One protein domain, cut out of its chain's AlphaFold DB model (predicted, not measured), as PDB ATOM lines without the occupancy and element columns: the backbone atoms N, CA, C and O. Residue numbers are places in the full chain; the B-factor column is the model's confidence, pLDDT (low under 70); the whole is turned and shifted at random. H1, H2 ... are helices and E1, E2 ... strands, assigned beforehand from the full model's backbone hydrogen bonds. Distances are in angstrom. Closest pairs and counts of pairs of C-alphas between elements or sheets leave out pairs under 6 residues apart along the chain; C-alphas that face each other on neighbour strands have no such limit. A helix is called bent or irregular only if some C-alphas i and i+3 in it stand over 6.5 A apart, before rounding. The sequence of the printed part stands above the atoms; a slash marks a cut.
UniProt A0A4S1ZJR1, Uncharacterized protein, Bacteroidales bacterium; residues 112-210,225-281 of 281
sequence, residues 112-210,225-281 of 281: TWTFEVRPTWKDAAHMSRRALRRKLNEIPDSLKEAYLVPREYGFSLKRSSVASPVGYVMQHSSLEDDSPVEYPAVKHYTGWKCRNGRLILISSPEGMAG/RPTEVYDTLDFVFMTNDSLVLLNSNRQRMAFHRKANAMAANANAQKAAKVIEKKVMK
ATOM      1  N   THR A 112     193.162 222.357 176.162       92.44
ATOM      2  CA  THR A 112     194.523 222.222 175.641       92.44
ATOM      3  C   THR A 112     195.140 223.592 175.419       92.44
ATOM      4  O   THR A 112     194.653 224.359 174.590       92.44
ATOM      5  N   TRP A 113     196.222 223.864 176.143       94.19
ATOM      6  CA  TRP A 113     196.966 225.116 176.122       94.19
ATOM      7  C   TRP A 113     198.348 224.872 175.526       94.19
ATOM      8  O   TRP A 113     199.085 224.015 176.022       94.19
ATOM      9  N   THR A 114     198.698 225.599 174.464       92.50
ATOM     10  CA  THR A 114     199.969 225.416 173.747       92.50
ATOM     11  C   THR A 114     200.699 226.722 173.470       92.50
ATOM     12  O   THR A 114     200.117 227.802 173.507       92.50
ATOM     13  N   PHE A 115     201.994 226.620 173.199       91.69
ATOM     14  CA  PHE A 115     202.843 227.697 172.716       91.69
ATOM     15  C   PHE A 115     203.793 227.174 171.635       91.69
ATOM     16  O   PHE A 115     204.248 226.026 171.683       91.69
ATOM     17  N   GLU A 116     204.106 228.039 170.671       89.44
ATOM     18  CA  GLU A 116     204.991 227.702 169.560       89.44
ATOM     19  C   GLU A 116     206.444 227.622 170.042       89.44
ATOM     20  O   GLU A 116     206.966 228.531 170.691       89.44
ATOM     21  N   VAL A 117     207.115 226.539 169.666       88.19
ATOM     22  CA  VAL A 117     208.532 226.298 169.908       88.19
ATOM     23  C   VAL A 117     209.225 226.027 168.590       88.19
ATOM     24  O   VAL A 117     208.820 225.170 167.802       88.19
ATOM     25  N   ARG A 118     210.311 226.762 168.358       87.56
ATOM     26  CA  ARG A 118     211.127 226.608 167.159       87.56
ATOM     27  C   ARG A 118     212.357 225.756 167.442       87.56
ATOM     28  O   ARG A 118     212.959 225.914 168.505       87.56
ATOM     29  N   PRO A 119     212.744 224.892 166.495       86.00
ATOM     30  CA  PRO A 119     213.987 224.155 166.604       86.00
ATOM     31  C   PRO A 119     215.195 225.076 166.447       86.00
ATOM     32  O   PRO A 119     215.149 226.101 165.760       86.00
ATOM     33  N   THR A 120     216.312 224.645 167.019       85.62
ATOM     34  CA  THR A 120     217.631 225.246 166.818       85.62
ATOM     35  C   THR A 120     218.573 224.230 166.189       85.62
ATOM     36  O   THR A 120     218.465 223.039 166.456       85.62
ATOM     37  N   TRP A 121     219.507 224.671 165.345       82.94
ATOM     38  CA  TRP A 121     220.529 223.770 164.801       82.94
ATOM     39  C   TRP A 121     221.409 223.221 165.925       82.94
ATOM     40  O   TRP A 121     221.844 223.992 166.788       82.94
ATOM     41  N   LYS A 122     221.698 221.916 165.882       77.88
ATOM     42  CA  LYS A 122     222.688 221.295 166.769       77.88
ATOM     43  C   LYS A 122     224.019 222.046 166.602       77.88
ATOM     44  O   LYS A 122     224.372 222.472 165.501       77.88
ATOM     45  N   ASP A 123     224.691 222.323 167.715       77.75
ATOM     46  CA  ASP A 123     225.914 223.138 167.817       77.75
ATOM     47  C   ASP A 123     225.800 224.639 167.497       77.75
ATOM     48  O   ASP A 123     226.810 225.348 167.551       77.75
ATOM     49  N   ALA A 124     224.609 225.182 167.217       77.06
ATOM     50  CA  ALA A 124     224.464 226.622 166.966       77.06
ATOM     51  C   ALA A 124     224.990 227.481 168.129       77.06
ATOM     52  O   ALA A 124     225.530 228.561 167.896       77.06
ATOM     53  N   ALA A 125     224.867 226.986 169.364       75.81
ATOM     54  CA  ALA A 125     225.381 227.638 170.566       75.81
ATOM     55  C   ALA A 125     226.920 227.624 170.661       75.81
ATOM     56  O   ALA A 125     227.505 228.521 171.264       75.81
ATOM     57  N   HIS A 126     227.582 226.635 170.051       79.50
ATOM     58  CA  HIS A 126     229.035 226.442 170.116       79.50
ATOM     59  C   HIS A 126     229.778 227.005 168.892       79.50
ATOM     60  O   HIS A 126     231.005 227.104 168.900       79.50
ATOM     61  N   MET A 127     229.060 227.406 167.836       80.06
ATOM     62  CA  MET A 127     229.640 227.952 166.606       80.06
ATOM     63  C   MET A 127     229.531 229.477 166.517       80.06
ATOM     64  O   MET A 127     228.549 230.096 166.920       80.06
ATOM     65  N   SER A 128     230.520 230.111 165.877       86.19
ATOM     66  CA  SER A 128     230.394 231.526 165.503       86.19
ATOM     67  C   SER A 128     229.290 231.718 164.453       86.19
ATOM     68  O   SER A 128     229.114 230.887 163.557       86.19
ATOM     69  N   ARG A 129     228.600 232.870 164.477       83.88
ATOM     70  CA  ARG A 129     227.525 233.187 163.509       83.88
ATOM     71  C   ARG A 129     227.965 233.028 162.047       83.88
ATOM     72  O   ARG A 129     227.172 232.633 161.197       83.88
ATOM     73  N   ARG A 130     229.235 233.332 161.740       85.94
ATOM     74  CA  ARG A 130     229.799 233.215 160.384       85.94
ATOM     75  C   ARG A 130     229.991 231.758 159.964       85.94
ATOM     76  O   ARG A 130     229.787 231.459 158.793       85.94
ATOM     77  N   ALA A 131     230.380 230.878 160.886       85.00
ATOM     78  CA  ALA A 131     230.517 229.447 160.621       85.00
ATOM     79  C   ALA A 131     229.144 228.784 160.436       85.00
ATOM     80  O   ALA A 131     228.943 228.092 159.440       85.00
ATOM     81  N   LEU A 132     228.178 229.097 161.309       84.50
ATOM     82  CA  LEU A 132     226.799 228.616 161.184       84.50
ATOM     83  C   LEU A 132     226.182 229.021 159.839       84.50
ATOM     84  O   LEU A 132     225.579 228.198 159.164       84.50
ATOM     85  N   ARG A 133     226.388 230.272 159.402       84.75
ATOM     86  CA  ARG A 133     225.878 230.750 158.107       84.75
ATOM     87  C   ARG A 133     226.482 230.009 156.913       84.75
ATOM     88  O   ARG A 133     225.771 229.784 155.942       84.75
ATOM     89  N   ARG A 134     227.764 229.626 156.967       85.69
ATOM     90  CA  ARG A 134     228.392 228.825 155.899       85.69
ATOM     91  C   ARG A 134     227.779 227.431 155.826       85.69
ATOM     92  O   ARG A 134     227.290 227.071 154.766       85.69
ATOM     93  N   LYS A 135     227.698 226.731 156.964       82.56
ATOM     94  CA  LYS A 135     227.031 225.421 157.045       82.56
ATOM     95  C   LYS A 135     225.583 225.491 156.573       82.56
ATOM     96  O   LYS A 135     225.134 224.649 155.811       82.56
ATOM     97  N   LEU A 136     224.851 226.529 156.979       82.38
ATOM     98  CA  LEU A 136     223.475 226.708 156.537       82.38
ATOM     99  C   LEU A 136     223.414 226.926 155.019       82.38
ATOM    100  O   LEU A 136     222.554 226.356 154.373       82.38
ATOM    101  N   ASN A 137     224.329 227.684 154.418       85.38
ATOM    102  CA  ASN A 137     224.354 227.869 152.962       85.38
ATOM    103  C   ASN A 137     224.662 226.581 152.175       85.38
ATOM    104  O   ASN A 137     224.262 226.492 151.021       85.38
ATOM    105  N   GLU A 138     225.347 225.606 152.776       85.38
ATOM    106  CA  GLU A 138     225.619 224.296 152.158       85.38
ATOM    107  C   GLU A 138     224.369 223.404 152.116       85.38
ATOM    108  O   GLU A 138     224.241 222.546 151.243       85.38
ATOM    109  N   ILE A 139     223.420 223.621 153.031       82.62
ATOM    110  CA  ILE A 139     222.165 222.870 153.080       82.62
ATOM    111  C   ILE A 139     221.184 223.453 152.042       82.62
ATOM    112  O   ILE A 139     220.937 224.664 152.049       82.62
ATOM    113  N   PRO A 140     220.554 222.620 151.191       85.62
ATOM    114  CA  PRO A 140     219.471 223.047 150.309       85.62
ATOM    115  C   PRO A 140     218.297 223.670 151.072       85.62
ATOM    116  O   PRO A 140     217.881 223.169 152.120       85.62
ATOM    117  N   ASP A 141     217.697 224.724 150.520       83.06
ATOM    118  CA  ASP A 141     216.600 225.441 151.187       83.06
ATOM    119  C   ASP A 141     215.374 224.550 151.446       83.06
ATOM    120  O   ASP A 141     214.751 224.646 152.503       83.06
ATOM    121  N   SER A 142     215.108 223.584 150.562       80.88
ATOM    122  CA  SER A 142     214.030 222.599 150.725       80.88
ATOM    123  C   SER A 142     214.241 221.624 151.893       80.88
ATOM    124  O   SER A 142     213.276 221.046 152.395       80.88
ATOM    125  N   LEU A 143     215.489 221.415 152.328       77.50
ATOM    126  CA  LEU A 143     215.806 220.637 153.528       77.50
ATOM    127  C   LEU A 143     215.709 221.506 154.783       77.50
ATOM    128  O   LEU A 143     215.156 221.053 155.783       77.50
ATOM    129  N   LYS A 144     216.154 222.768 154.731       80.75
ATOM    130  CA  LYS A 144     215.986 223.711 155.853       80.75
ATOM    131  C   LYS A 144     214.525 223.889 156.225       80.75
ATOM    132  O   LYS A 144     214.197 223.845 157.403       80.75
ATOM    133  N   GLU A 145     213.662 224.065 155.229       80.94
ATOM    134  CA  GLU A 145     212.226 224.234 155.444       80.94
ATOM    135  C   GLU A 145     211.602 222.999 156.107       80.94
ATOM    136  O   GLU A 145     210.766 223.131 156.994       80.94
ATOM    137  N   ALA A 146     212.062 221.798 155.743       78.12
ATOM    138  CA  ALA A 146     211.589 220.563 156.354       78.12
ATOM    139  C   ALA A 146     212.042 220.416 157.819       78.12
ATOM    140  O   ALA A 146     211.258 219.963 158.651       78.12
ATOM    141  N   TYR A 147     213.282 220.800 158.145       79.69
ATOM    142  CA  TYR A 147     213.822 220.687 159.506       79.69
ATOM    143  C   TYR A 147     213.339 221.800 160.448       79.69
ATOM    144  O   TYR A 147     213.136 221.550 161.635       79.69
ATOM    145  N   LEU A 148     213.118 223.017 159.943       83.50
ATOM    146  CA  LEU A 148     212.773 224.200 160.742       83.50
ATOM    147  C   LEU A 148     211.262 224.389 160.951       83.50
ATOM    148  O   LEU A 148     210.772 225.516 161.011       83.50
ATOM    149  N   VAL A 149     210.513 223.294 161.074       85.19
ATOM    150  CA  VAL A 149     209.064 223.339 161.307       85.19
ATOM    151  C   VAL A 149     208.777 223.583 162.792       85.19
ATOM    152  O   VAL A 149     209.216 222.797 163.623       85.19
ATOM    153  N   PRO A 150     208.030 224.629 163.177       86.69
ATOM    154  CA  PRO A 150     207.681 224.839 164.579       86.69
ATOM    155  C   PRO A 150     206.844 223.685 165.156       86.69
ATOM    156  O   PRO A 150     206.020 223.083 164.462       86.69
ATOM    157  N   ARG A 151     207.042 223.399 166.444       87.56
ATOM    158  CA  ARG A 151     206.230 222.465 167.234       87.56
ATOM    159  C   ARG A 151     205.405 223.239 168.254       87.56
ATOM    160  O   ARG A 151     205.812 224.297 168.713       87.56
ATOM    161  N   GLU A 152     204.257 222.696 168.622       89.06
ATOM    162  CA  GLU A 152     203.390 223.248 169.660       89.06
ATOM    163  C   GLU A 152     203.601 222.459 170.949       89.06
ATOM    164  O   GLU A 152     203.296 221.261 171.006       89.06
ATOM    165  N   TYR A 153     204.132 223.116 171.976       89.62
ATOM    166  CA  TYR A 153     204.350 222.526 173.298       89.62
ATOM    167  C   TYR A 153     203.321 223.028 174.292       89.62
ATOM    168  O   TYR A 153     202.805 224.131 174.155       89.62
ATOM    169  N   GLY A 154     203.025 222.233 175.312       89.62
ATOM    170  CA  GLY A 154     202.125 222.645 176.377       89.62
ATOM    171  C   GLY A 154     201.489 221.465 177.084       89.62
ATOM    172  O   GLY A 154     202.104 220.411 177.248       89.62
ATOM    173  N   PHE A 155     200.247 221.649 177.511       91.31
ATOM    174  CA  PHE A 155     199.535 220.666 178.314       91.31
ATOM    175  C   PHE A 155     198.032 220.700 178.045       91.31
ATOM    176  O   PHE A 155     197.454 221.711 177.647       91.31
ATOM    177  N   SER A 156     197.397 219.557 178.269       91.44
ATOM    178  CA  SER A 156     195.953 219.389 178.233       91.44
ATOM    179  C   SER A 156     195.455 219.037 179.628       91.44
ATOM    180  O   SER A 156     195.941 218.075 180.220       91.44
ATOM    181  N   LEU A 157     194.511 219.813 180.158       92.81
ATOM    182  CA  LEU A 157     193.948 219.641 181.497       92.81
ATOM    183  C   LEU A 157     192.542 219.044 181.416       92.81
ATOM    184  O   LEU A 157     191.686 219.539 180.676       92.81
ATOM    185  N   LYS A 158     192.294 217.991 182.199       90.50
ATOM    186  CA  LYS A 158     190.984 217.333 182.333       90.50
ATOM    187  C   LYS A 158     190.400 217.554 183.725       90.50
ATOM    188  O   LYS A 158     191.145 217.660 184.693       90.50
ATOM    189  N   ARG A 159     189.068 217.513 183.845       85.06
ATOM    190  CA  ARG A 159     188.343 217.705 185.118       85.06
ATOM    191  C   ARG A 159     188.756 216.730 186.231       85.06
ATOM    192  O   ARG A 159     188.677 217.078 187.396       85.06
ATOM    193  N   SER A 160     189.243 215.540 185.886       83.88
ATOM    194  CA  SER A 160     189.715 214.521 186.833       83.88
ATOM    195  C   SER A 160     191.095 214.818 187.444       83.88
ATOM    196  O   SER A 160     191.793 213.884 187.824       83.88
ATOM    197  N   SER A 161     191.542 216.079 187.449       85.56
ATOM    198  CA  SER A 161     192.894 216.491 187.871       85.56
ATOM    199  C   SER A 161     194.034 215.817 187.091       85.56
ATOM    200  O   SER A 161     195.184 215.811 187.523       85.56
ATOM    201  N   VAL A 162     193.727 215.266 185.912       88.00
ATOM    202  CA  VAL A 162     194.694 214.616 185.018       88.00
ATOM    203  C   VAL A 162     195.202 215.634 184.009       88.00
ATOM    204  O   VAL A 162     194.407 216.325 183.363       88.00
ATOM    205  N   ALA A 163     196.522 215.697 183.858       88.62
ATOM    206  CA  ALA A 163     197.182 216.450 182.805       88.62
ATOM    207  C   ALA A 163     197.729 215.493 181.737       88.62
ATOM    208  O   ALA A 163     198.027 214.328 181.999       88.62
ATOM    209  N   SER A 164     197.816 215.960 180.498       86.56
ATOM    210  CA  SER A 164     198.454 215.225 179.407       86.56
ATOM    211  C   SER A 164     199.404 216.154 178.656       86.56
ATOM    212  O   SER A 164     199.012 217.282 178.347       86.56
ATOM    213  N   PRO A 165     200.638 215.721 178.354       84.50
ATOM    214  CA  PRO A 165     201.604 216.565 177.666       84.50
ATOM    215  C   PRO A 165     201.190 216.812 176.213       84.50
ATOM    216  O   PRO A 165     200.592 215.956 175.555       84.50
ATOM    217  N   VAL A 166     201.548 217.986 175.697       84.19
ATOM    218  CA  VAL A 166     201.441 218.334 174.276       84.19
ATOM    219  C   VAL A 166     202.826 218.704 173.772       84.19
ATOM    220  O   VAL A 166     203.540 219.459 174.425       84.19
ATOM    221  N   GLY A 167     203.211 218.164 172.618       75.81
ATOM    222  CA  GLY A 167     204.534 218.401 172.031       75.81
ATOM    223  C   GLY A 167     205.202 217.156 171.476       75.81
ATOM    224  O   GLY A 167     206.144 217.272 170.692       75.81
ATOM    225  N   TYR A 168     204.695 215.969 171.827       70.25
ATOM    226  CA  TYR A 168     205.244 214.728 171.304       70.25
ATOM    227  C   TYR A 168     204.817 214.511 169.851       70.25
ATOM    228  O   TYR A 168     203.630 214.477 169.510       70.25
ATOM    229  N   VAL A 169     205.811 214.348 168.990       65.06
ATOM    230  CA  VAL A 169     205.633 213.934 167.605       65.06
ATOM    231  C   VAL A 169     206.082 212.483 167.567       65.06
ATOM    232  O   VAL A 169     207.276 212.226 167.597       65.06
ATOM    233  N   MET A 170     205.128 211.545 167.555       55.66
ATOM    234  CA  MET A 170     205.424 210.111 167.451       55.66
ATOM    235  C   MET A 170     206.292 209.868 166.211       55.66
ATOM    236  O   MET A 170     205.819 210.031 165.084       55.66
ATOM    237  N   GLN A 171     207.561 209.538 166.428       54.72
ATOM    238  CA  GLN A 171     208.545 209.224 165.397       54.72
ATOM    239  C   GLN A 171     209.056 207.813 165.698       54.72
ATOM    240  O   GLN A 171     209.454 207.511 166.816       54.72
ATOM    241  N   HIS A 172     208.919 206.910 164.726       44.66
ATOM    242  CA  HIS A 172     209.042 205.461 164.919       44.66
ATOM    243  C   HIS A 172     210.488 204.932 164.835       44.66
ATOM    244  O   HIS A 172     210.682 203.736 164.637       44.66
ATOM    245  N   SER A 173     211.515 205.776 164.952       44.03
ATOM    246  CA  SER A 173     212.885 205.367 164.621       44.03
ATOM    247  C   SER A 173     213.967 206.092 165.421       44.03
ATOM    248  O   SER A 173     213.773 207.199 165.915       44.03
ATOM    249  N   SER A 174     215.141 205.459 165.485       48.59
ATOM    250  CA  SER A 174     216.412 205.931 166.061       48.59
ATOM    251  C   SER A 174     217.010 207.178 165.377       48.59
ATOM    252  O   SER A 174     218.184 207.471 165.558       48.59
ATOM    253  N   LEU A 175     216.227 207.899 164.566       50.72
ATOM    254  CA  LEU A 175     216.658 209.028 163.734       50.72
ATOM    255  C   LEU A 175     216.661 210.380 164.479       50.72
ATOM    256  O   LEU A 175     217.062 211.389 163.900       50.72
ATOM    257  N   GLU A 176     216.209 210.440 165.740       53.19
ATOM    258  CA  GLU A 176     216.255 211.678 166.545       53.19
ATOM    259  C   GLU A 176     217.697 212.122 166.851       53.19
ATOM    260  O   GLU A 176     218.013 213.318 166.764       53.19
ATOM    261  N   ASP A 177     218.595 211.166 167.118       58.03
ATOM    262  CA  ASP A 177     220.021 211.446 167.336       58.03
ATOM    263  C   ASP A 177     220.686 212.018 166.074       58.03
ATOM    264  O   ASP A 177     221.515 212.927 166.174       58.03
ATOM    265  N   ASP A 178     220.212 211.625 164.888       63.56
ATOM    266  CA  ASP A 178     220.755 212.062 163.596       63.56
ATOM    267  C   ASP A 178     220.101 213.342 163.038       63.56
ATOM    268  O   ASP A 178     220.554 213.894 162.031       63.56
ATOM    269  N   SER A 179     219.047 213.872 163.676       71.44
ATOM    270  CA  SER A 179     218.436 215.141 163.251       71.44
ATOM    271  C   SER A 179     219.441 216.294 163.401       71.44
ATOM    272  O   SER A 179     219.975 216.477 164.491       71.44
ATOM    273  N   PRO A 180     219.667 217.147 162.386       78.44
ATOM    274  CA  PRO A 180     220.596 218.275 162.496       78.44
ATOM    275  C   PRO A 180     220.033 219.433 163.338       78.44
ATOM    276  O   PRO A 180     220.732 220.408 163.619       78.44
ATOM    277  N   VAL A 181     218.760 219.344 163.728       83.31
ATOM    278  CA  VAL A 181     218.075 220.302 164.592       83.31
ATOM    279  C   VAL A 181     217.607 219.643 165.882       83.31
ATOM    280  O   VAL A 181     217.228 218.470 165.896       83.31
ATOM    281  N   GLU A 182     217.593 220.428 166.948       82.75
ATOM    282  CA  GLU A 182     217.176 220.045 168.287       82.75
ATOM    283  C   GLU A 182     216.044 220.960 168.757       82.75
ATOM    284  O   GLU A 182     216.043 222.169 168.499       82.75
ATOM    285  N   TYR A 183     215.065 220.365 169.435       82.56
ATOM    286  CA  TYR A 183     214.005 221.102 170.108       82.56
ATOM    287  C   TYR A 183     214.258 221.102 171.617       82.56
ATOM    288  O   TYR A 183     214.773 220.115 172.139       82.56
ATOM    289  N   PRO A 184     213.846 222.160 172.335       83.06
ATOM    290  CA  PRO A 184     213.850 222.162 173.791       83.06
ATOM    291  C   PRO A 184     213.128 220.942 174.379       83.06
ATOM    292  O   PRO A 184     212.127 220.479 173.833       83.06
ATOM    293  N   ALA A 185     213.594 220.450 175.525       78.94
ATOM    294  CA  ALA A 185     212.942 219.335 176.202       78.94
ATOM    295  C   ALA A 185     211.503 219.694 176.627       78.94
ATOM    296  O   ALA A 185     211.259 220.733 177.248       78.94
ATOM    297  N   VAL A 186     210.549 218.811 176.315       77.88
ATOM    298  CA  VAL A 186     209.142 218.960 176.718       77.88
ATOM    299  C   VAL A 186     208.986 218.547 178.180       77.88
ATOM    300  O   VAL A 186     209.372 217.445 178.571       77.88
ATOM    301  N   LYS A 187     208.378 219.414 178.995       79.12
ATOM    302  CA  LYS A 187     207.981 219.061 180.363       79.12
ATOM    303  C   LYS A 187     206.748 218.154 180.347       79.12
ATOM    304  O   LYS A 187     205.759 218.468 179.685       79.12
ATOM    305  N   HIS A 188     206.795 217.059 181.104       80.56
ATOM    306  CA  HIS A 188     205.703 216.089 181.182       80.56
ATOM    307  C   HIS A 188     204.893 216.286 182.458       80.56
ATOM    308  O   HIS A 188     205.347 215.950 183.547       80.56
ATOM    309  N   TYR A 189     203.676 216.805 182.309       86.56
ATOM    310  CA  TYR A 189     202.732 216.930 183.413       86.56
ATOM    311  C   TYR A 189     201.727 215.779 183.382       86.56
ATOM    312  O   TYR A 189     201.099 215.524 182.354       86.56
ATOM    313  N   THR A 190     201.584 215.093 184.512       86.06
ATOM    314  CA  THR A 190     200.674 213.957 184.714       86.06
ATOM    315  C   THR A 190     199.422 214.363 185.482       86.06
ATOM    316  O   THR A 190     198.346 213.801 185.271       86.06
ATOM    317  N   GLY A 191     199.529 215.384 186.332       88.25
ATOM    318  CA  GLY A 191     198.421 215.892 187.127       88.25
ATOM    319  C   GLY A 191     198.406 217.408 187.212       88.25
ATOM    320  O   GLY A 191     199.395 218.082 186.921       88.25
ATOM    321  N   TRP A 192     197.269 217.946 187.630       92.62
ATOM    322  CA  TRP A 192     197.132 219.361 187.943       92.62
ATOM    323  C   TRP A 192     196.149 219.565 189.089       92.62
ATOM    324  O   TRP A 192     195.263 218.747 189.325       92.62
ATOM    325  N   LYS A 193     196.312 220.674 189.801       90.94
ATOM    326  CA  LYS A 193     195.375 221.134 190.824       90.94
ATOM    327  C   LYS A 193     195.423 222.652 190.900       90.94
ATOM    328  O   LYS A 193     196.494 223.241 190.775       90.94
ATOM    329  N   CYS A 194     194.277 223.281 191.108       90.25
ATOM    330  CA  CYS A 194     194.249 224.645 191.618       90.25
ATOM    331  C   CYS A 194     194.338 224.560 193.145       90.25
ATOM    332  O   CYS A 194     193.776 223.632 193.718       90.25
ATOM    333  N   ARG A 195     195.097 225.444 193.795       88.69
ATOM    334  CA  ARG A 195     195.170 225.543 195.264       88.69
ATOM    335  C   ARG A 195     195.611 226.945 195.646       88.69
ATOM    336  O   ARG A 195     196.536 227.466 195.024       88.69
ATOM    337  N   ASN A 196     194.995 227.548 196.663       87.94
ATOM    338  CA  ASN A 196     195.366 228.887 197.147       87.94
ATOM    339  C   ASN A 196     195.491 229.942 196.017       87.94
ATOM    340  O   ASN A 196     196.396 230.775 196.027       87.94
ATOM    341  N   GLY A 197     194.618 229.889 195.004       86.38
ATOM    342  CA  GLY A 197     194.615 230.825 193.869       86.38
ATOM    343  C   GLY A 197     195.737 230.614 192.847       86.38
ATOM    344  O   GLY A 197     195.961 231.475 191.996       86.38
ATOM    345  N   ARG A 198     196.454 229.487 192.921       92.12
ATOM    346  CA  ARG A 198     197.567 229.131 192.035       92.12
ATOM    347  C   ARG A 198     197.299 227.829 191.300       92.12
ATOM    348  O   ARG A 198     196.659 226.924 191.833       92.12
ATOM    349  N   LEU A 199     197.846 227.714 190.095       92.19
ATOM    350  CA  LEU A 199     197.871 226.469 189.340       92.19
ATOM    351  C   LEU A 199     199.118 225.673 189.718       92.19
ATOM    352  O   LEU A 199     200.235 226.143 189.545       92.19
ATOM    353  N   ILE A 200     198.934 224.452 190.197       91.38
ATOM    354  CA  ILE A 200     200.021 223.522 190.481       91.38
ATOM    355  C   ILE A 200     199.973 222.421 189.429       91.38
ATOM    356  O   ILE A 200     199.000 221.667 189.353       91.38
ATOM    357  N   LEU A 201     201.032 222.318 188.635       90.38
ATOM    358  CA  LEU A 201     201.241 221.224 187.699       90.38
ATOM    359  C   LEU A 201     202.161 220.183 188.337       90.38
ATOM    360  O   LEU A 201     203.169 220.520 188.954       90.38
ATOM    361  N   ILE A 202     201.789 218.916 188.199       88.44
ATOM    362  CA  ILE A 202     202.489 217.778 188.791       88.44
ATOM    363  C   ILE A 202     203.183 217.032 187.663       88.44
ATOM    364  O   ILE A 202     202.525 216.576 186.725       88.44
ATOM    365  N   SER A 203     204.500 216.900 187.753       83.69
ATOM    366  CA  SER A 203     205.290 216.045 186.868       83.69
ATOM    367  C   SER A 203     205.873 214.885 187.662       83.69
ATOM    368  O   SER A 203     206.622 215.100 188.616       83.69
ATOM    369  N   SER A 204     205.537 213.659 187.259       69.06
ATOM    370  CA  SER A 204     206.184 212.449 187.770       69.06
ATOM    371  C   SER A 204     207.309 212.022 186.817       69.06
ATOM    372  O   SER A 204     207.068 211.948 185.606       69.06
ATOM    373  N   PRO A 205     208.510 211.693 187.328       59.28
ATOM    374  CA  PRO A 205     209.582 211.078 186.540       59.28
ATOM    375  C   PRO A 205     209.147 209.798 185.811       59.28
ATOM    376  O   PRO A 205     209.653 209.506 184.732       59.28
ATOM    377  N   GLU A 206     208.162 209.068 186.338       53.22
ATOM    378  CA  GLU A 206     207.611 207.872 185.681       53.22
ATOM    379  C   GLU A 206     206.886 208.205 184.366       53.22
ATOM    380  O   GLU A 206     206.826 207.375 183.469       53.22
ATOM    381  N   GLY A 207     206.398 209.443 184.204       44.38
ATOM    382  CA  GLY A 207     205.833 209.944 182.946       44.38
ATOM    383  C   GLY A 207     206.874 210.458 181.942       44.38
ATOM    384  O   GLY A 207     206.526 210.709 180.791       44.38
ATOM    385  N   MET A 208     208.134 210.626 182.366       44.75
ATOM    386  CA  MET A 208     209.284 210.959 181.505       44.75
ATOM    387  C   MET A 208     209.950 209.697 180.941       44.75
ATOM    388  O   MET A 208     210.620 209.747 179.910       44.75
ATOM    389  N   ALA A 209     209.771 208.561 181.616       38.62
ATOM    390  CA  ALA A 209     210.229 207.269 181.154       38.62
ATOM    391  C   ALA A 209     209.155 206.654 180.250       38.62
ATOM    392  O   ALA A 209     208.275 205.920 180.697       38.62
ATOM    393  N   GLY A 210     209.276 206.870 178.938       37.12
ATOM    394  CA  GLY A 210     208.958 205.761 178.044       37.12
ATOM    395  C   GLY A 210     209.719 204.559 178.592       37.12
ATOM    396  O   GLY A 210     210.936 204.654 178.714       37.12
ATOM    397  N   ARG A 225     210.526 206.574 196.533       48.72
ATOM    398  CA  ARG A 225     209.314 207.015 195.825       48.72
ATOM    399  C   ARG A 225     209.724 208.045 194.761       48.72
ATOM    400  O   ARG A 225     210.509 208.942 195.097       48.72
ATOM    401  N   PRO A 226     209.222 207.944 193.516       56.09
ATOM    402  CA  PRO A 226     209.498 208.945 192.496       56.09
ATOM    403  C   PRO A 226     209.161 210.314 193.083       56.09
ATOM    404  O   PRO A 226     208.062 210.538 193.591       56.09
ATOM    405  N   THR A 227     210.148 211.208 193.113       62.78
ATOM    406  CA  THR A 227     209.938 212.538 193.684       62.78
ATOM    407  C   THR A 227     209.079 213.315 192.700       62.78
ATOM    408  O   THR A 227     209.562 213.737 191.649       62.78
ATOM    409  N   GLU A 228     207.790 213.446 193.009       76.19
ATOM    410  CA  GLU A 228     206.887 214.314 192.261       76.19
ATOM    411  C   GLU A 228     207.433 215.743 192.291       76.19
ATOM    412  O   GLU A 228     207.742 216.290 193.353       76.19
ATOM    413  N   VAL A 229     207.563 216.347 191.113       82.94
ATOM    414  CA  VAL A 229     207.966 217.746 190.981       82.94
ATOM    415  C   VAL A 229     206.706 218.583 190.789       82.94
ATOM    416  O   VAL A 229     205.871 218.284 189.933       82.94
ATOM    417  N   TYR A 230     206.576 219.628 191.606       85.62
ATOM    418  CA  TYR A 230     205.442 220.544 191.593       85.62
ATOM    419  C   TYR A 230     205.860 221.891 191.005       85.62
ATOM    420  O   TYR A 230     206.575 222.663 191.642       85.62
ATOM    421  N   ASP A 231     205.361 222.199 189.812       87.25
ATOM    422  CA  ASP A 231     205.495 223.524 189.212       87.25
ATOM    423  C   ASP A 231     204.303 224.378 189.663       87.25
ATOM    424  O   ASP A 231     203.160 224.128 189.278       87.25
ATOM    425  N   THR A 232     204.560 225.379 190.507       90.88
ATOM    426  CA  THR A 232     203.534 226.318 190.989       90.88
ATOM    427  C   THR A 232     203.525 227.575 190.126       90.88
ATOM    428  O   THR A 232     204.552 228.240 189.983       90.88
ATOM    429  N   LEU A 233     202.362 227.899 189.572       92.50
ATOM    430  CA  LEU A 233     202.148 228.963 188.603       92.50
ATOM    431  C   LEU A 233     201.064 229.928 189.100       92.50
ATOM    432  O   LEU A 233     199.989 229.510 189.531       92.50
ATOM    433  N   ASP A 234     201.332 231.226 188.997       93.06
ATOM    434  CA  ASP A 234     200.357 232.270 189.311       93.06
ATOM    435  C   ASP A 234     199.556 232.644 188.056       93.06
ATOM    436  O   ASP A 234     200.117 232.827 186.970       93.06
ATOM    437  N   PHE A 235     198.242 232.810 188.201       93.00
ATOM    438  CA  PHE A 235     197.398 233.314 187.119       93.00
ATOM    439  C   PHE A 235     197.608 234.818 186.912       93.00
ATOM    440  O   PHE A 235     197.535 235.602 187.862       93.00
ATOM    441  N   VAL A 236     197.825 235.228 185.659       92.75
ATOM    442  CA  VAL A 236     197.807 236.647 185.268       92.75
ATOM    443  C   VAL A 236     196.448 237.011 184.696       92.75
ATOM    444  O   VAL A 236     195.814 237.942 185.173       92.75
ATOM    445  N   PHE A 237     196.018 236.287 183.665       91.62
ATOM    446  CA  PHE A 237     194.683 236.392 183.092       91.62
ATOM    447  C   PHE A 237     194.373 235.140 182.272       91.62
ATOM    448  O   PHE A 237     195.277 234.414 181.841       91.62
ATOM    449  N   MET A 238     193.086 234.924 182.031       94.19
ATOM    450  CA  MET A 238     192.587 233.849 181.190       94.19
ATOM    451  C   MET A 238     191.378 234.341 180.402       94.19
ATOM    452  O   MET A 238     190.535 235.072 180.915       94.19
ATOM    453  N   THR A 239     191.331 233.950 179.137       91.56
ATOM    454  CA  THR A 239     190.237 234.192 178.195       91.56
ATOM    455  C   THR A 239     189.930 232.887 177.466       91.56
ATOM    456  O   THR A 239     190.631 231.892 177.660       91.56
ATOM    457  N   ASN A 240     188.939 232.894 176.573       90.69
ATOM    458  CA  ASN A 240     188.579 231.704 175.798       90.69
ATOM    459  C   ASN A 240     189.730 231.149 174.956       90.69
ATOM    460  O   ASN A 240     189.790 229.940 174.773       90.69
ATOM    461  N   ASP A 241     190.654 231.997 174.495       92.81
ATOM    462  CA  ASP A 241     191.708 231.580 173.566       92.81
ATOM    463  C   ASP A 241     193.124 231.811 174.088       92.81
ATOM    464  O   ASP A 241     194.074 231.314 173.490       92.81
ATOM    465  N   SER A 242     193.293 232.560 175.179       93.25
ATOM    466  CA  SER A 242     194.606 232.930 175.718       93.25
ATOM    467  C   SER A 242     194.676 232.727 177.224       93.25
ATOM    468  O   SER A 242     193.809 233.199 177.961       93.25
ATOM    469  N   LEU A 243     195.756 232.092 177.668       95.06
ATOM    470  CA  LEU A 243     196.093 231.874 179.069       95.06
ATOM    471  C   LEU A 243     197.496 232.415 179.323       95.06
ATOM    472  O   LEU A 243     198.440 232.054 178.620       95.06
ATOM    473  N   VAL A 244     197.651 233.261 180.340       95.06
ATOM    474  CA  VAL A 244     198.968 233.753 180.750       95.06
ATOM    475  C   VAL A 244     199.230 233.396 182.200       95.06
ATOM    476  O   VAL A 244     198.490 233.784 183.107       95.06
ATOM    477  N   LEU A 245     200.329 232.677 182.394       94.12
ATOM    478  CA  LEU A 245     200.796 232.195 183.683       94.12
ATOM    479  C   LEU A 245     202.148 232.821 184.022       94.12
ATOM    480  O   LEU A 245     202.940 233.155 183.137       94.12
ATOM    481  N   LEU A 246     202.420 232.970 185.311       93.25
ATOM    482  CA  LEU A 246     203.717 233.372 185.841       93.25
ATOM    483  C   LEU A 246     204.355 232.187 186.554       93.25
ATOM    484  O   LEU A 246     203.750 231.591 187.438       93.25
ATOM    485  N   ASN A 247     205.592 231.874 186.185       89.19
ATOM    486  CA  ASN A 247     206.393 230.899 186.919       89.19
ATOM    487  C   ASN A 247     206.957 231.512 188.218       89.19
ATOM    488  O   ASN A 247     206.991 232.735 188.365       89.19
ATOM    489  N   SER A 248     207.489 230.681 189.116       84.12
ATOM    490  CA  SER A 248     208.193 231.078 190.347       84.12
ATOM    491  C   SER A 248     209.277 232.142 190.112       84.12
ATOM    492  O   SER A 248     209.438 233.064 190.908       84.12
ATOM    493  N   ASN A 249     209.945 232.093 188.956       87.56
ATOM    494  CA  ASN A 249     210.939 233.078 188.516       87.56
ATOM    495  C   ASN A 249     210.336 234.377 187.936       87.56
ATOM    496  O   ASN A 249     211.042 235.154 187.297       87.56
ATOM    497  N   ARG A 250     209.024 234.601 188.083       87.44
ATOM    498  CA  ARG A 250     208.251 235.714 187.494       87.44
ATOM    499  C   ARG A 250     208.334 235.821 185.967       87.44
ATOM    500  O   ARG A 250     208.061 236.875 185.392       87.44
ATOM    501  N   GLN A 251     208.680 234.728 185.294       90.50
ATOM    502  CA  GLN A 251     208.652 234.645 183.838       90.50
ATOM    503  C   GLN A 251     207.215 234.433 183.361       90.50
ATOM    504  O   GLN A 251     206.532 233.527 183.842       90.50
ATOM    505  N   ARG A 252     206.765 235.274 182.423       92.81
ATOM    506  CA  ARG A 252     205.436 235.171 181.808       92.81
ATOM    507  C   ARG A 252     205.455 234.109 180.719       92.81
ATOM    508  O   ARG A 252     206.254 234.190 179.791       92.81
ATOM    509  N   MET A 253     204.542 233.159 180.823       90.75
ATOM    510  CA  MET A 253     204.305 232.123 179.830       90.75
ATOM    511  C   MET A 253     202.929 232.363 179.224       90.75
ATOM    512  O   MET A 253     201.927 232.341 179.939       90.75
ATOM    513  N   ALA A 254     202.896 232.642 177.924       93.31
ATOM    514  CA  ALA A 254     201.665 232.862 177.184       93.31
ATOM    515  C   ALA A 254     201.322 231.610 176.382       93.31
ATOM    516  O   ALA A 254     202.137 231.121 175.601       93.31
ATOM    517  N   PHE A 255     200.106 231.121 176.579       94.25
ATOM    518  CA  PHE A 255     199.555 229.964 175.901       94.25
ATOM    519  C   PHE A 255     198.326 230.380 175.108       94.25
ATOM    520  O   PHE A 255     197.586 231.280 175.511       94.25
ATOM    521  N   HIS A 256     198.086 229.680 174.011       93.56
ATOM    522  CA  HIS A 256     196.874 229.798 173.226       93.56
ATOM    523  C   HIS A 256     196.098 228.479 173.234       93.56
ATOM    524  O   HIS A 256     196.670 227.401 173.425       93.56
ATOM    525  N   ARG A 257     194.781 228.556 173.050       92.75
ATOM    526  CA  ARG A 257     193.909 227.383 173.113       92.75
ATOM    527  C   ARG A 257     193.937 226.594 171.806       92.75
ATOM    528  O   ARG A 257     193.946 227.155 170.712       92.75
ATOM    529  N   LYS A 258     193.914 225.266 171.918       90.69
ATOM    530  CA  LYS A 258     193.738 224.336 170.793       90.69
ATOM    531  C   LYS A 258     192.607 223.358 171.086       90.69
ATOM    532  O   LYS A 258     192.327 223.035 172.237       90.69
ATOM    533  N   ALA A 259     191.999 222.829 170.023       85.56
ATOM    534  CA  ALA A 259     190.917 221.852 170.137       85.56
ATOM    535  C   ALA A 259     191.366 220.556 170.837       85.56
ATOM    536  O   ALA A 259     190.659 220.033 171.692       85.56
ATOM    537  N   ASN A 260     192.544 220.032 170.485       82.44
ATOM    538  CA  ASN A 260     193.139 218.868 171.137       82.44
ATOM    539  C   ASN A 260     194.657 218.789 170.885       82.44
ATOM    540  O   ASN A 260     195.196 219.445 169.989       82.44
ATOM    541  N   ALA A 261     195.335 217.946 171.670       76.50
ATOM    542  CA  ALA A 261     196.781 217.731 171.599       76.50
ATOM    543  C   ALA A 261     197.264 217.220 170.226       76.50
ATOM    544  O   ALA A 261     198.351 217.583 169.778       76.50
ATOM    545  N   MET A 262     196.460 216.398 169.539       76.12
ATOM    546  CA  MET A 262     196.819 215.837 168.230       76.12
ATOM    547  C   MET A 262     196.802 216.901 167.127       76.12
ATOM    548  O   MET A 262     197.718 216.965 166.308       76.12
ATOM    549  N   ALA A 263     195.786 217.764 167.123       79.94
ATOM    550  CA  ALA A 263     195.637 218.847 166.160       79.94
ATOM    551  C   ALA A 263     196.758 219.883 166.296       79.94
ATOM    552  O   ALA A 263     197.202 220.420 165.283       79.94
ATOM    553  N   ALA A 264     197.256 220.117 167.517       80.44
ATOM    554  CA  ALA A 264     198.339 221.065 167.771       80.44
ATOM    555  C   ALA A 264     199.611 220.737 166.965       80.44
ATOM    556  O   ALA A 264     200.212 221.628 166.379       80.44
ATOM    557  N   ASN A 265     199.980 219.455 166.848       81.31
ATOM    558  CA  ASN A 265     201.223 219.030 166.191       81.31
ATOM    559  C   ASN A 265     201.028 218.323 164.841       81.31
ATOM    560  O   ASN A 265     201.966 217.717 164.320       81.31
ATOM    561  N   ALA A 266     199.846 218.415 164.226       83.00
ATOM    562  CA  ALA A 266     199.560 217.739 162.958       83.00
ATOM    563  C   ALA A 266     200.527 218.147 161.827       83.00
ATOM    564  O   ALA A 266     200.933 217.309 161.019       83.00
ATOM    565  N   ASN A 267     200.938 219.419 161.780       80.94
ATOM    566  CA  ASN A 267     201.899 219.911 160.788       80.94
ATOM    567  C   ASN A 267     203.312 219.372 161.044       80.94
ATOM    568  O   ASN A 267     203.943 218.864 160.117       80.94
ATOM    569  N   ALA A 268     203.771 219.394 162.297       79.31
ATOM    570  CA  ALA A 268     205.061 218.829 162.682       79.31
ATOM    571  C   ALA A 268     205.128 217.312 162.418       79.31
ATOM    572  O   ALA A 268     206.134 216.812 161.920       79.31
ATOM    573  N   GLN A 269     204.031 216.582 162.654       79.88
ATOM    574  CA  GLN A 269     203.913 215.160 162.310       79.88
ATOM    575  C   GLN A 269     203.997 214.909 160.798       79.88
ATOM    576  O   GLN A 269     204.657 213.966 160.363       79.88
ATOM    577  N   LYS A 270     203.350 215.742 159.974       82.19
ATOM    578  CA  LYS A 270     203.455 215.645 158.508       82.19
ATOM    579  C   LYS A 270     204.881 215.913 158.030       82.19
ATOM    580  O   LYS A 270     205.387 215.147 157.215       82.19
ATOM    581  N   ALA A 271     205.527 216.956 158.552       78.25
ATOM    582  CA  ALA A 271     206.905 217.300 158.211       78.25
ATOM    583  C   ALA A 271     207.886 216.178 158.578       78.25
ATOM    584  O   ALA A 271     208.699 215.776 157.747       78.25
ATOM    585  N   ALA A 272     207.734 215.594 159.769       76.81
ATOM    586  CA  ALA A 272     208.530 214.453 160.210       76.81
ATOM    587  C   ALA A 272     208.422 213.256 159.250       76.81
ATOM    588  O   ALA A 272     209.437 212.713 158.824       76.81
ATOM    589  N   LYS A 273     207.202 212.911 158.813       79.75
ATOM    590  CA  LYS A 273     206.974 211.837 157.828       79.75
ATOM    591  C   LYS A 273     207.602 212.128 156.461       79.75
ATOM    592  O   LYS A 273     207.968 211.201 155.742       79.75
ATOM    593  N   VAL A 274     207.692 213.398 156.057       79.31
ATOM    594  CA  VAL A 274     208.360 213.790 154.802       79.31
ATOM    595  C   VAL A 274     209.871 213.617 154.918       79.31
ATOM    596  O   VAL A 274     210.480 213.103 153.981       79.31
ATOM    597  N   ILE A 275     210.464 214.018 156.046       75.31
ATOM    598  CA  ILE A 275     211.896 213.827 156.311       75.31
ATOM    599  C   ILE A 275     212.230 212.336 156.308       75.31
ATOM    600  O   ILE A 275     213.111 211.918 155.564       75.31
ATOM    601  N   GLU A 276     211.470 211.527 157.045       74.56
ATOM    602  CA  GLU A 276     211.667 210.075 157.122       74.56
ATOM    603  C   GLU A 276     211.665 209.423 155.729       74.56
ATOM    604  O   GLU A 276     212.597 208.710 155.366       74.56
ATOM    605  N   LYS A 277     210.689 209.767 154.878       76.50
ATOM    606  CA  LYS A 277     210.624 209.275 153.491       76.50
ATOM    607  C   LYS A 277     211.778 209.734 152.598       76.50
ATOM    608  O   LYS A 277     212.059 209.061 151.611       76.50
ATOM    609  N   LYS A 278     212.363 210.906 152.860       71.75
ATOM    610  CA  LYS A 278     213.496 211.436 152.086       71.75
ATOM    611  C   LYS A 278     214.824 210.815 152.516       71.75
ATOM    612  O   LYS A 278     215.701 210.712 151.678       71.75
ATOM    613  N   VAL A 279     214.955 210.435 153.786       66.56
ATOM    614  CA  VAL A 279     216.169 209.823 154.351       66.56
ATOM    615  C   VAL A 279     216.208 208.308 154.106       66.56
ATOM    616  O   VAL A 279     217.282 207.751 153.933       66.56
ATOM    617  N   MET A 280     215.051 207.637 154.042       61.12
ATOM    618  CA  MET A 280     214.953 206.205 153.702       61.12
ATOM    619  C   MET A 280     215.098 205.890 152.197       61.12
ATOM    620  O   MET A 280     215.002 204.724 151.816       61.12
ATOM    621  N   LYS A 281     215.256 206.900 151.335       49.28
ATOM    622  CA  LYS A 281     215.456 206.752 149.885       49.28
ATOM    623  C   LYS A 281     216.901 207.030 149.515       49.28
ATOM    624  O   LYS A 281     217.381 206.330 148.600       49.28
TER     625      LYS A 281
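Overview. This is residues 112 to 210 and 225 to 281 of the 281 residues of an uncharacterized protein of Bacteroidales bacterium (UniProt A0A4S1ZJR1). One sheet of eight strands, curled like part of a barrel and folded at the bent strand E6, makes one end of the domain. From the sheet the rest stretches out along the longest axis: H4 and H2 meet at a steep tilt beyond it, H1 lies farthest from the middle, and residues 125 to 131 and 137 to 142 stick out. The printed part has 156 residues, with four named helices and eight named strands in the order E1 H1 H2 E2 E3 E4 E5 E6 E7 E8 H3 H4. The sheet, E3 E2 E1 E8 E7 E6 E5 E4, is antiparallel throughout and the class is mixed. It is only just compact, close to loose, with a radius of gyration of the C-alphas of 17.9 A and spans of 54 by 37 by 32 A.

Arrangement. The strongly twisted sheet begins at edge strand E3, residues 163 to 166, which forms a hairpin with E2, residues 151 to 157; N 156 and O 164 are 2.8 A apart, within hydrogen-bond range. Next come E1, residues 112 to 117, with N 115 and O 153 at 2.8 A, and E8, residues 252 to 258, with N 256 and O 114 at 2.8 A. E7, residues 242 to 246, follows with N 253 and O 245 at 2.8 A, then E6, residues 229 to 238, with N 246 and O 234 at 2.8 A. E6, E7 and E8 form a meander, each strand the antiparallel neighbour of the one before. E6 bends by 63 degrees at Phe 235, and it pairs with E5, residues 198 to 203, over residues 229 to 234; N 233 and O 199 are 2.8 A apart. E5 forms a hairpin with the other edge strand, E4, residues 191 to 195; N 200 and O 193 are 2.8 A apart. This is a folded sheet, bent back on itself into two leaves: E3, E2, E1, E8 and E7 face E5 and E4, with E6 as the hinge. H3, residues 261 to 264, is on the sheet at a height of 7.7 A, and H4, residues 266 to 279, only grazes it with residues 266 to 269. With residues 271 to 275 alone, H4 touches H2, residues 141 to 147, at a steep tilt of 61 degrees, opposite ways; their closest C-alphas, of Ala 146 and Ala 271, are 6.0 A apart. H1, residues 129 to 138, touches no helix. Every O i to N i+4 pair is within hydrogen-bond range in H1 and H4, 2 of 3 are in H2, and H3 is too short for one.

Along the chain. E1 starts at C-alpha 112 (194.523, 222.222, 175.641), and H4 ends at C-alpha 279 (216.169, 209.823, 154.351). From first to last C-alpha, E6 measures 24.3 A, H4 20.3 A, E8 19.4 A and E2 19.0 A.

Size, cuts and confidence. The C-alphas of Asn 196 and Lys 281, the two farthest apart, are 55.9 A apart. Residues 211 to 224 are cut out, with 17.8 A between C-alphas 210 and 225. The links E1 to H1 and E3 to E4 are long. Confidence is under 70 at residues 169 to 178, 204 to 210, 225 to 227 and 279 to 281.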